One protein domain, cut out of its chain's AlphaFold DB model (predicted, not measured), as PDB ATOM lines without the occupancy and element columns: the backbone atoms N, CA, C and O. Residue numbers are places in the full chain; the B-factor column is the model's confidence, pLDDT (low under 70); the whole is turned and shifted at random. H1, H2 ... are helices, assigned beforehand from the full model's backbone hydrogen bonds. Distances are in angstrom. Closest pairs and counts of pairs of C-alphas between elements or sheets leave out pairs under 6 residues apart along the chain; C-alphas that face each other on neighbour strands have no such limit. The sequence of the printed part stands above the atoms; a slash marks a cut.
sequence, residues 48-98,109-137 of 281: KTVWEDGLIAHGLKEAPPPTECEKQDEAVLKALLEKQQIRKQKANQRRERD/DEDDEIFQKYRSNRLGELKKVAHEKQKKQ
ATOM      1  N   LYS A  48     -21.594  20.060  25.093       50.72
ATOM      2  CA  LYS A  48     -20.463  19.149  24.838       50.72
ATOM      3  C   LYS A  48     -19.417  19.215  25.952       50.72
ATOM      4  O   LYS A  48     -18.466  18.436  25.939       50.72
ATOM      5  N   THR A  49     -19.557  20.176  26.868       71.00
ATOM      6  CA  THR A  49     -18.672  20.439  28.007       71.00
ATOM      7  C   THR A  49     -19.473  21.060  29.154       71.00
ATOM      8  O   THR A  49     -20.439  21.778  28.902       71.00
ATOM      9  N   VAL A  50     -18.986  20.901  30.389       66.19
ATOM     10  CA  VAL A  50     -19.583  21.474  31.615       66.19
ATOM     11  C   VAL A  50     -19.796  22.995  31.521       66.19
ATOM     12  O   VAL A  50     -20.762  23.543  32.044       66.19
ATOM     13  N   TRP A  51     -18.915  23.699  30.806       65.88
ATOM     14  CA  TRP A  51     -19.057  25.135  30.549       65.88
ATOM     15  C   TRP A  51     -20.228  25.464  29.617       65.88
ATOM     16  O   TRP A  51     -20.938  26.442  29.834       65.88
ATOM     17  N   GLU A  52     -20.436  24.664  28.572       65.75
ATOM     18  CA  GLU A  52     -21.576  24.844  27.669       65.75
ATOM     19  C   GLU A  52     -22.898  24.520  28.357       65.75
ATOM     20  O   GLU A  52     -23.880  25.218  28.124       65.75
ATOM     21  N   ASP A  53     -22.896  23.522  29.236       64.94
ATOM     22  CA  ASP A  53     -24.038  23.170  30.075       64.94
ATOM     23  C   ASP A  53     -24.453  24.338  30.976       64.94
ATOM     24  O   ASP A  53     -25.626  24.709  31.009       64.94
ATOM     25  N   GLY A  54     -23.484  24.993  31.625       69.12
ATOM     26  CA  GLY A  54     -23.731  26.201  32.415       69.12
ATOM     27  C   GLY A  54     -24.273  27.370  31.583       69.12
ATOM     28  O   GLY A  54     -25.170  28.082  32.026       69.12
ATOM     29  N   LEU A  55     -23.785  27.557  30.352       72.56
ATOM     30  CA  LEU A  55     -24.273  28.612  29.451       72.56
ATOM     31  C   LEU A  55     -25.713  28.370  28.978       72.56
ATOM     32  O   LEU A  55     -26.476  29.328  28.847       72.56
ATOM     33  N   ILE A  56     -26.080  27.111  28.734       73.50
ATOM     34  CA  ILE A  56     -27.448  26.720  28.380       73.50
ATOM     35  C   ILE A  56     -28.375  26.903  29.586       73.50
ATOM     36  O   ILE A  56     -29.439  27.504  29.452       73.50
ATOM     37  N   ALA A  57     -27.948  26.465  30.775       72.38
ATOM     38  CA  ALA A  57     -28.716  26.608  32.012       72.38
ATOM     39  C   ALA A  57     -28.975  28.079  32.382       72.38
ATOM     40  O   ALA A  57     -30.065  28.428  32.832       72.38
ATOM     41  N   HIS A  58     -28.002  28.959  32.137       73.25
ATOM     42  CA  HIS A  58     -28.150  30.402  32.338       73.25
ATOM     43  C   HIS A  58     -28.861  31.129  31.181       73.25
ATOM     44  O   HIS A  58     -28.977  32.354  31.223       73.25
ATOM     45  N   GLY A  59     -29.336  30.417  30.151       70.62
ATOM     46  CA  GLY A  59     -30.055  31.008  29.016       70.62
ATOM     47  C   GLY A  59     -29.197  31.914  28.123       70.62
ATOM     48  O   GLY A  59     -29.731  32.674  27.321       70.62
ATOM     49  N   LEU A  60     -27.868  31.845  28.253       72.88
ATOM     50  CA  LEU A  60     -26.901  32.604  27.450       72.88
ATOM     51  C   LEU A  60     -26.622  31.932  26.097       72.88
ATOM     52  O   LEU A  60     -26.090  32.566  25.185       72.88
ATOM     53  N   LYS A  61     -26.963  30.645  25.965       64.81
ATOM     54  CA  LYS A  61     -26.834  29.853  24.741       64.81
ATOM     55  C   LYS A  61     -28.072  28.975  24.568       64.81
ATOM     56  O   LYS A  61     -28.526  28.356  25.523       64.81
ATOM     57  N   GLU A  62     -28.602  28.899  23.353       70.38
ATOM     58  CA  GLU A  62     -29.721  28.001  23.056       70.38
ATOM     59  C   GLU A  62     -29.287  26.532  23.161       70.38
ATOM     60  O   GLU A  62     -28.191  26.154  22.728       70.38
ATOM     61  N   ALA A  63     -30.158  25.701  23.743       67.75
ATOM     62  CA  ALA A  63     -29.930  24.268  23.821       67.75
ATOM     63  C   ALA A  63     -29.874  23.676  22.404       67.75
ATOM     64  O   ALA A  63     -30.701  24.029  21.557       67.75
ATOM     65  N   PRO A  64     -28.931  22.763  22.121       68.75
ATOM     66  CA  PRO A  64     -28.896  22.114  20.828       68.75
ATOM     67  C   PRO A  64     -30.203  21.353  20.568       68.75
ATOM     68  O   PRO A  64     -30.859  20.875  21.508       68.75
ATOM     69  N   PRO A  65     -30.590  21.244  19.284       74.44
ATOM     70  CA  PRO A  65     -31.782  20.511  18.907       74.44
ATOM     71  C   PRO A  65     -31.675  19.066  19.409       74.44
ATOM     72  O   PRO A  65     -30.573  18.509  19.401       74.44
ATOM     73  N   PRO A  66     -32.800  18.455  19.821       68.38
ATOM     74  CA  PRO A  66     -32.807  17.080  20.297       68.38
ATOM     75  C   PRO A  66     -32.185  16.155  19.251       68.38
ATOM     76  O   PRO A  66     -32.418  16.290  18.039       68.38
ATOM     77  N   THR A  67     -31.355  15.244  19.739       69.44
ATOM     78  CA  THR A  67     -30.688  14.223  18.939       69.44
ATOM     79  C   THR A  67     -31.718  13.309  18.274       69.44
ATOM     80  O   THR A  67     -32.858  13.188  18.721       69.44
ATOM     81  N   GLU A  68     -31.336  12.652  17.175       71.19
ATOM     82  CA  GLU A  68     -32.229  11.704  16.484       71.19
ATOM     83  C   GLU A  68     -32.702  10.570  17.407       71.19
ATOM     84  O   GLU A  68     -33.845  10.140  17.295       71.19
ATOM     85  N   CYS A  69     -31.870  10.179  18.380       62.31
ATOM     86  CA  CYS A  69     -32.224   9.254  19.454       62.31
ATOM     87  C   CYS A  69     -33.411   9.748  20.289       62.31
ATOM     88  O   CYS A  69     -34.415   9.058  20.399       62.31
ATOM     89  N   GLU A  70     -33.311  10.958  20.846       71.00
ATOM     90  CA  GLU A  70     -34.344  11.523  21.723       71.00
ATOM     91  C   GLU A  70     -35.669  11.698  20.970       71.00
ATOM     92  O   GLU A  70     -36.739  11.431  21.509       71.00
ATOM     93  N   LYS A  71     -35.609  12.067  19.684       74.94
ATOM     94  CA  LYS A  71     -36.802  12.165  18.830       74.94
ATOM     95  C   LYS A  71     -37.493  10.817  18.627       74.94
ATOM     96  O   LYS A  71     -38.717  10.778  18.526       74.94
ATOM     97  N   GLN A  72     -36.731   9.729  18.532       70.06
ATOM     98  CA  GLN A  72     -37.289   8.380  18.411       70.06
ATOM     99  C   GLN A  72     -37.907   7.908  19.724       70.06
ATOM    100  O   GLN A  72     -38.999   7.344  19.701       70.06
ATOM    101  N   ASP A  73     -37.250   8.191  20.846       74.12
ATOM    102  CA  ASP A  73     -37.746   7.857  22.182       74.12
ATOM    103  C   ASP A  73     -39.063   8.599  22.471       74.12
ATOM    104  O   ASP A  73     -40.056   7.987  22.873       74.12
ATOM    105  N   GLU A  74     -39.128   9.898  22.158       76.12
ATOM    106  CA  GLU A  74     -40.359  10.691  22.248       76.12
ATOM    107  C   GLU A  74     -41.457  10.193  21.297       76.12
ATOM    108  O   GLU A  74     -42.634  10.202  21.661       76.12
ATOM    109  N   ALA A  75     -41.108   9.762  20.081       79.19
ATOM    110  CA  ALA A  75     -42.076   9.233  19.122       79.19
ATOM    111  C   ALA A  75     -42.692   7.911  19.598       79.19
ATOM    112  O   ALA A  75     -43.899   7.715  19.462       79.19
ATOM    113  N   VAL A  76     -41.888   7.031  20.202       79.56
ATOM    114  CA  VAL A  76     -42.359   5.770  20.797       79.56
ATOM    115  C   VAL A  76     -43.264   6.054  21.992       79.56
ATOM    116  O   VAL A  76     -44.349   5.483  22.087       79.56
ATOM    117  N   LEU A  77     -42.870   6.988  22.864       77.75
ATOM    118  CA  LEU A  77     -43.674   7.384  24.019       77.75
ATOM    119  C   LEU A  77     -45.017   8.003  23.596       77.75
ATOM    120  O   LEU A  77     -46.054   7.691  24.181       77.75
ATOM    121  N   LYS A  78     -45.018   8.839  22.550       81.25
ATOM    122  CA  LYS A  78     -46.247   9.399  21.967       81.25
ATOM    123  C   LYS A  78     -47.142   8.322  21.364       81.25
ATOM    124  O   LYS A  78     -48.336   8.346  21.634       81.25
ATOM    125  N   ALA A  79     -46.580   7.373  20.615       81.00
ATOM    126  CA  ALA A  79     -47.347   6.274  20.029       81.00
ATOM    127  C   ALA A  79     -48.013   5.398  21.107       81.00
ATOM    128  O   ALA A  79     -49.182   5.040  20.973       81.00
ATOM    129  N   LEU A  80     -47.306   5.113  22.207       80.12
ATOM    130  CA  LEU A  80     -47.851   4.400  23.370       80.12
ATOM    131  C   LEU A  80     -48.979   5.185  24.056       80.12
ATOM    132  O   LEU A  80     -50.038   4.627  24.343       80.12
ATOM    133  N   LEU A  81     -48.782   6.485  24.295       78.19
ATOM    134  CA  LEU A  81     -49.789   7.344  24.926       78.19
ATOM    135  C   LEU A  81     -51.047   7.498  24.065       78.19
ATOM    136  O   LEU A  81     -52.157   7.420  24.589       78.19
ATOM    137  N   GLU A  82     -50.891   7.691  22.756       80.56
ATOM    138  CA  GLU A  82     -52.005   7.800  21.811       80.56
ATOM    139  C   GLU A  82     -52.804   6.493  21.758       80.56
ATOM    140  O   GLU A  82     -54.030   6.512  21.893       80.56
ATOM    141  N   LYS A  83     -52.123   5.340  21.701       75.75
ATOM    142  CA  LYS A  83     -52.776   4.030  21.830       75.75
ATOM    143  C   LYS A  83     -53.527   3.893  23.156       75.75
ATOM    144  O   LYS A  83     -54.682   3.472  23.158       75.75
ATOM    145  N   GLN A  84     -52.931   4.300  24.279       76.81
ATOM    146  CA  GLN A  84     -53.582   4.245  25.592       76.81
ATOM    147  C   GLN A  84     -54.826   5.147  25.667       76.81
ATOM    148  O   GLN A  84     -55.818   4.799  26.313       76.81
ATOM    149  N   GLN A  85     -54.807   6.304  25.004       77.75
ATOM    150  CA  GLN A  85     -55.965   7.196  24.913       77.75
ATOM    151  C   GLN A  85     -57.080   6.593  24.054       77.75
ATOM    152  O   GLN A  85     -58.237   6.608  24.475       77.75
ATOM    153  N   ILE A  86     -56.737   6.003  22.906       79.69
ATOM    154  CA  ILE A  86     -57.688   5.284  22.047       79.69
ATOM    155  C   ILE A  86     -58.310   4.104  22.812       79.69
ATOM    156  O   ILE A  86     -59.524   3.914  22.732       79.69
ATOM    157  N   ARG A  87     -57.523   3.367  23.613       69.06
ATOM    158  CA  ARG A  87     -58.012   2.299  24.512       69.06
ATOM    159  C   ARG A  87     -59.051   2.834  25.495       69.06
ATOM    160  O   ARG A  87     -60.169   2.334  25.534       69.06
ATOM    161  N   LYS A  88     -58.733   3.910  26.224       74.38
ATOM    162  CA  LYS A  88     -59.666   4.535  27.182       74.38
ATOM    163  C   LYS A  88     -60.957   5.020  26.519       74.38
ATOM    164  O   LYS A  88     -62.032   4.853  27.088       74.38
ATOM    165  N   GLN A  89     -60.866   5.593  25.319       74.94
ATOM    166  CA  GLN A  89     -62.038   6.051  24.567       74.94
ATOM    167  C   GLN A  89     -62.905   4.885  24.078       74.94
ATOM    168  O   GLN A  89     -64.124   4.933  24.242       74.94
ATOM    169  N   LYS A  90     -62.298   3.828  23.524       73.25
ATOM    170  CA  LYS A  90     -63.012   2.620  23.082       73.25
ATOM    171  C   LYS A  90     -63.657   1.877  24.253       73.25
ATOM    172  O   LYS A  90     -64.814   1.486  24.141       73.25
ATOM    173  N   ALA A  91     -62.951   1.742  25.377       67.50
ATOM    174  CA  ALA A  91     -63.481   1.132  26.594       67.50
ATOM    175  C   ALA A  91     -64.676   1.922  27.149       67.50
ATOM    176  O   ALA A  91     -65.692   1.330  27.506       67.50
ATOM    177  N   ASN A  92     -64.608   3.259  27.155       70.00
ATOM    178  CA  ASN A  92     -65.736   4.090  27.579       70.00
ATOM    179  C   ASN A  92     -66.953   3.937  26.645       70.00
ATOM    180  O   ASN A  92     -68.066   3.755  27.123       70.00
ATOM    181  N   GLN A  93     -66.738   3.922  25.324       68.62
ATOM    182  CA  GLN A  93     -67.811   3.716  24.338       68.62
ATOM    183  C   GLN A  93     -68.437   2.312  24.403       68.62
ATOM    184  O   GLN A  93     -69.638   2.173  24.185       68.62
ATOM    185  N   ARG A  94     -67.651   1.268  24.698       63.41
ATOM    186  CA  ARG A  94     -68.158  -0.106  24.873       63.41
ATOM    187  C   ARG A  94     -68.920  -0.276  26.189       63.41
ATOM    188  O   ARG A  94     -69.980  -0.894  26.190       63.41
ATOM    189  N   ARG A  95     -68.450   0.339  27.282       62.22
ATOM    190  CA  ARG A  95     -69.153   0.355  28.582       62.22
ATOM    191  C   ARG A  95     -70.500   1.064  28.523       62.22
ATOM    192  O   ARG A  95     -71.437   0.629  29.180       62.22
ATOM    193  N   GLU A  96     -70.610   2.118  27.721       63.94
ATOM    194  CA  GLU A  96     -71.884   2.798  27.462       63.94
ATOM    195  C   GLU A  96     -72.868   1.945  26.641       63.94
ATOM    196  O   GLU A  96     -74.063   2.239  26.643       63.94
ATOM    197  N   ARG A  97     -72.387   0.904  25.944       59.22
ATOM    198  CA  ARG A  97     -73.164   0.166  24.945       59.22
ATOM    199  C   ARG A  97     -73.551  -1.256  25.363       59.22
ATOM    200  O   ARG A  97     -74.727  -1.572  25.240       59.22
ATOM    201  N   ASP A  98     -72.626  -2.072  25.879       55.94
ATOM    202  CA  ASP A  98     -72.852  -3.529  25.999       55.94
ATOM    203  C   ASP A  98     -72.486  -4.165  27.361       55.94
ATOM    204  O   ASP A  98     -72.773  -5.335  27.579       55.94
ATOM    205  N   ASP A 109     -49.629  -8.623  21.999       54.62
ATOM    206  CA  ASP A 109     -48.936  -8.867  20.727       54.62
ATOM    207  C   ASP A 109     -48.657  -7.571  19.928       54.62
ATOM    208  O   ASP A 109     -47.651  -7.459  19.216       54.62
ATOM    209  N   GLU A 110     -49.518  -6.553  20.044       55.19
ATOM    210  CA  GLU A 110     -49.371  -5.287  19.311       55.19
ATOM    211  C   GLU A 110     -48.430  -4.273  19.980       55.19
ATOM    212  O   GLU A 110     -47.767  -3.485  19.287       55.19
ATOM    213  N   ASP A 111     -48.388  -4.235  21.314       62.25
ATOM    214  CA  ASP A 111     -47.431  -3.397  22.049       62.25
ATOM    215  C   ASP A 111     -46.005  -3.947  21.848       62.25
ATOM    216  O   ASP A 111     -45.054  -3.179  21.634       62.25
ATOM    217  N   ASP A 112     -45.867  -5.273  21.749       69.62
ATOM    218  CA  ASP A 112     -44.624  -5.947  21.383       69.62
ATOM    219  C   ASP A 112     -44.102  -5.547  19.997       69.62
ATOM    220  O   ASP A 112     -42.891  -5.355  19.819       69.62
ATOM    221  N   GLU A 113     -44.979  -5.322  19.017       76.31
ATOM    222  CA  GLU A 113     -44.570  -4.913  17.671       76.31
ATOM    223  C   GLU A 113     -43.916  -3.512  17.659       76.31
ATOM    224  O   GLU A 113     -42.937  -3.274  16.937       76.31
ATOM    225  N   ILE A 114     -44.394  -2.582  18.500       76.69
ATOM    226  CA  ILE A 114     -43.800  -1.241  18.660       76.69
ATOM    227  C   ILE A 114     -42.404  -1.352  19.276       76.69
ATOM    228  O   ILE A 114     -41.444  -0.766  18.757       76.69
ATOM    229  N   PHE A 115     -42.257  -2.134  20.348       74.56
ATOM    230  CA  PHE A 115     -40.962  -2.324  21.000       74.56
ATOM    231  C   PHE A 115     -39.962  -3.061  20.099       74.56
ATOM    232  O   PHE A 115     -38.773  -2.734  20.109       74.56
ATOM    233  N   GLN A 116     -40.406  -4.020  19.286       79.06
ATOM    234  CA  GLN A 116     -39.554  -4.712  18.313       79.06
ATOM    235  C   GLN A 116     -39.062  -3.770  17.203       79.06
ATOM    236  O   GLN A 116     -37.865  -3.758  16.881       79.06
ATOM    237  N   LYS A 117     -39.942  -2.919  16.660       78.19
ATOM    238  CA  LYS A 117     -39.569  -1.883  15.678       78.19
ATOM    239  C   LYS A 117     -38.572  -0.883  16.273       78.19
ATOM    240  O   LYS A 117     -37.558  -0.582  15.647       78.19
ATOM    241  N   TYR A 118     -38.781  -0.443  17.514       75.62
ATOM    242  CA  TYR A 118     -37.835   0.435  18.209       75.62
ATOM    243  C   TYR A 118     -36.469  -0.233  18.437       75.62
ATOM    244  O   TYR A 118     -35.436   0.324  18.060       75.62
ATOM    245  N   ARG A 119     -36.441  -1.461  18.978       80.50
ATOM    246  CA  ARG A 119     -35.196  -2.218  19.212       80.50
ATOM    247  C   ARG A 119     -34.404  -2.426  17.924       80.50
ATOM    248  O   ARG A 119     -33.190  -2.217  17.911       80.50
ATOM    249  N   SER A 120     -35.074  -2.829  16.848       77.19
ATOM    250  CA  SER A 120     -34.431  -3.075  15.553       77.19
ATOM    251  C   SER A 120     -33.869  -1.794  14.928       77.19
ATOM    252  O   SER A 120     -32.709  -1.796  14.500       77.19
ATOM    253  N   ASN A 121     -34.614  -0.685  14.963       78.12
ATOM    254  CA  ASN A 121     -34.134   0.620  14.505       78.12
ATOM    255  C   ASN A 121     -32.930   1.098  15.327       78.12
ATOM    256  O   ASN A 121     -31.894   1.447  14.756       78.12
ATOM    257  N   ARG A 122     -33.008   1.003  16.659       76.69
ATOM    258  CA  ARG A 122     -31.939   1.415  17.577       76.69
ATOM    259  C   ARG A 122     -30.646   0.627  17.370       76.69
ATOM    260  O   ARG A 122     -29.558   1.202  17.296       76.69
ATOM    261  N   LEU A 123     -30.753  -0.693  17.223       76.00
ATOM    262  CA  LEU A 123     -29.627  -1.563  16.876       76.00
ATOM    263  C   LEU A 123     -29.048  -1.216  15.500       76.00
ATOM    264  O   LEU A 123     -27.829  -1.240  15.324       76.00
ATOM    265  N   GLY A 124     -29.900  -0.894  14.527       79.31
ATOM    266  CA  GLY A 124     -29.485  -0.458  13.196       79.31
ATOM    267  C   GLY A 124     -28.662   0.829  13.232       79.31
ATOM    268  O   GLY A 124     -27.612   0.906  12.595       79.31
ATOM    269  N   GLU A 125     -29.082   1.818  14.013       75.69
ATOM    270  CA  GLU A 125     -28.355   3.079  14.176       75.69
ATOM    271  C   GLU A 125     -27.032   2.910  14.908       75.69
ATOM    272  O   GLU A 125     -26.011   3.408  14.438       75.69
ATOM    273  N   LEU A 126     -27.007   2.148  16.003       73.31
ATOM    274  CA  LEU A 126     -25.760   1.832  16.703       73.31
ATOM    275  C   LEU A 126     -24.768   1.126  15.772       73.31
ATOM    276  O   LEU A 126     -23.584   1.470  15.758       73.31
ATOM    277  N   LYS A 127     -25.251   0.197  14.937       76.81
ATOM    278  CA  LYS A 127     -24.441  -0.450  13.895       76.81
ATOM    279  C   LYS A 127     -23.947   0.551  12.854       76.81
ATOM    280  O   LYS A 127     -22.776   0.485  12.497       76.81
ATOM    281  N   LYS A 128     -24.779   1.494  12.395       74.31
ATOM    282  CA  LYS A 128     -24.369   2.555  11.455       74.31
ATOM    283  C   LYS A 128     -23.326   3.481  12.067       74.31
ATOM    284  O   LYS A 128     -22.313   3.722  11.431       74.31
ATOM    285  N   VAL A 129     -23.506   3.936  13.306       71.81
ATOM    286  CA  VAL A 129     -22.539   4.794  14.010       71.81
ATOM    287  C   VAL A 129     -21.218   4.057  14.232       71.81
ATOM    288  O   VAL A 129     -20.149   4.630  14.018       71.81
ATOM    289  N   ALA A 130     -21.264   2.781  14.622       65.44
ATOM    290  CA  ALA A 130     -20.072   1.945  14.732       65.44
ATOM    291  C   ALA A 130     -19.385   1.774  13.368       65.44
ATOM    292  O   ALA A 130     -18.180   1.993  13.256       65.44
ATOM    293  N   HIS A 131     -20.153   1.471  12.322       61.47
ATOM    294  CA  HIS A 131     -19.660   1.322  10.957       61.47
ATOM    295  C   HIS A 131     -19.110   2.637  10.390       61.47
ATOM    296  O   HIS A 131     -18.104   2.631   9.699       61.47
ATOM    297  N   GLU A 132     -19.701   3.789  10.696       61.00
ATOM    298  CA  GLU A 132     -19.204   5.105  10.288       61.00
ATOM    299  C   GLU A 132     -17.941   5.511  11.042       61.00
ATOM    300  O   GLU A 132     -17.037   6.093  10.441       61.00
ATOM    301  N   LYS A 133     -17.847   5.195  12.340       60.94
ATOM    302  CA  LYS A 133     -16.605   5.349  13.109       60.94
ATOM    303  C   LYS A 133     -15.497   4.492  12.507       60.94
ATOM    304  O   LYS A 133     -14.404   5.003  12.293       60.94
ATOM    305  N   GLN A 134     -15.810   3.246  12.152       57.12
ATOM    306  CA  GLN A 134     -14.898   2.377  11.414       57.12
ATOM    307  C   GLN A 134     -14.557   2.985  10.047       57.12
ATOM    308  O   GLN A 134     -13.380   3.095   9.729       57.12
ATOM    309  N   LYS A 135     -15.543   3.480   9.277       54.78
ATOM    310  CA  LYS A 135     -15.391   4.079   7.932       54.78
ATOM    311  C   LYS A 135     -14.492   5.316   7.921       54.78
ATOM    312  O   LYS A 135     -13.662   5.476   7.031       54.78
ATOM    313  N   LYS A 136     -14.605   6.167   8.941       53.38
ATOM    314  CA  LYS A 136     -13.734   7.336   9.156       53.38
ATOM    315  C   LYS A 136     -12.304   6.948   9.559       53.38
ATOM    316  O   LYS A 136     -11.420   7.802   9.551       53.38
ATOM    317  N   GLN A 137     -12.073   5.680   9.893       52.47
ATOM    318  CA  GLN A 137     -10.776   5.120  10.258       52.47
ATOM    319  C   GLN A 137     -10.007   4.502   9.079       52.47
ATOM    320  O   GLN A 137      -8.832   4.201   9.260       52.47
TER     321      GLN A 137
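This is residues 48 to 98 and 109 to 137 of the 281 residues of the protein "Hypothetical protein" of Amorphochlora amoebiformis (UniProt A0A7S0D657). Two long helices, H2 and H3, run side by side in opposite ways, but they are slid along each other, with residues 72 to 80 of H2 meeting residues 111 to 118 of H3 and the far part of each helix sticking out, one beyond each end of this meeting place. A small helix, H1, sits off by itself, touching neither H2 nor H3, on the side of H2 away from H3, and residues 58 to 67 join it to the first residue of H2. The printed part has 80 residues with three named helices in the order H1, H2, H3 and no named strand, and its class is all helix. The whole is extended, with a radius of gyration of the C-alphas of 20.0 A, and flat, spanning 62 by 37 by 14 A.

The printed part begins at Lys 48, and H1 follows with residues 50 to 57, from C-alpha 50 at (-19.583, 21.474, 31.615). H2 holds residues 68 to 95 and is the longest helix with 28 residues; it measures 40.5 A from C-alpha 68 at (-32.229, 11.704, 16.484) to C-alpha 95. After the cut, H3 takes residues 109 to 135 and measures 38.2 A, ending with C-alpha 135 at (-15.391, 4.079, 7.932).

H1 is apart from H2 and also apart from H3. H2 and H3 touch, with 4 pairs of C-alphas within 8 A; the closest C-alphas of the two are those of Val 76 and Tyr 118, 7.5 A apart. Their lines stand at a shallow tilt of 5 degrees, and they run opposite ways. Their centres are 21.1 A apart. H2 touches H3 with residues 72 to 80 alone, and H3 touches H2 with residues 111 to 118 alone. In H1 and H2 every pair of O i and N i+4 is within hydrogen-bond range; in H3 it is 22 of 23.

The C-alphas of Asp 98 and Gln 137 are the two farthest apart, at 64.6 A. Residues 84 to 98, of which 84 to 95 belong to H2, stand free, and so do residues 126 to 137, of which 126 to 135 belong to H3. Without these stretches, the body of 53 residues spans 47 by 25 by 13 A. The link from H1 to H2 has 10 residues and is short. Residues 99 to 108 are not printed, and the C-alphas of 98 and 109 are 25.1 A apart across this cut. The mean pLDDT of the printed part is 70.4; 32 residues are under 70, among them residues 50 to 54, 93 to 98, 109 to 112 and 130 to 137.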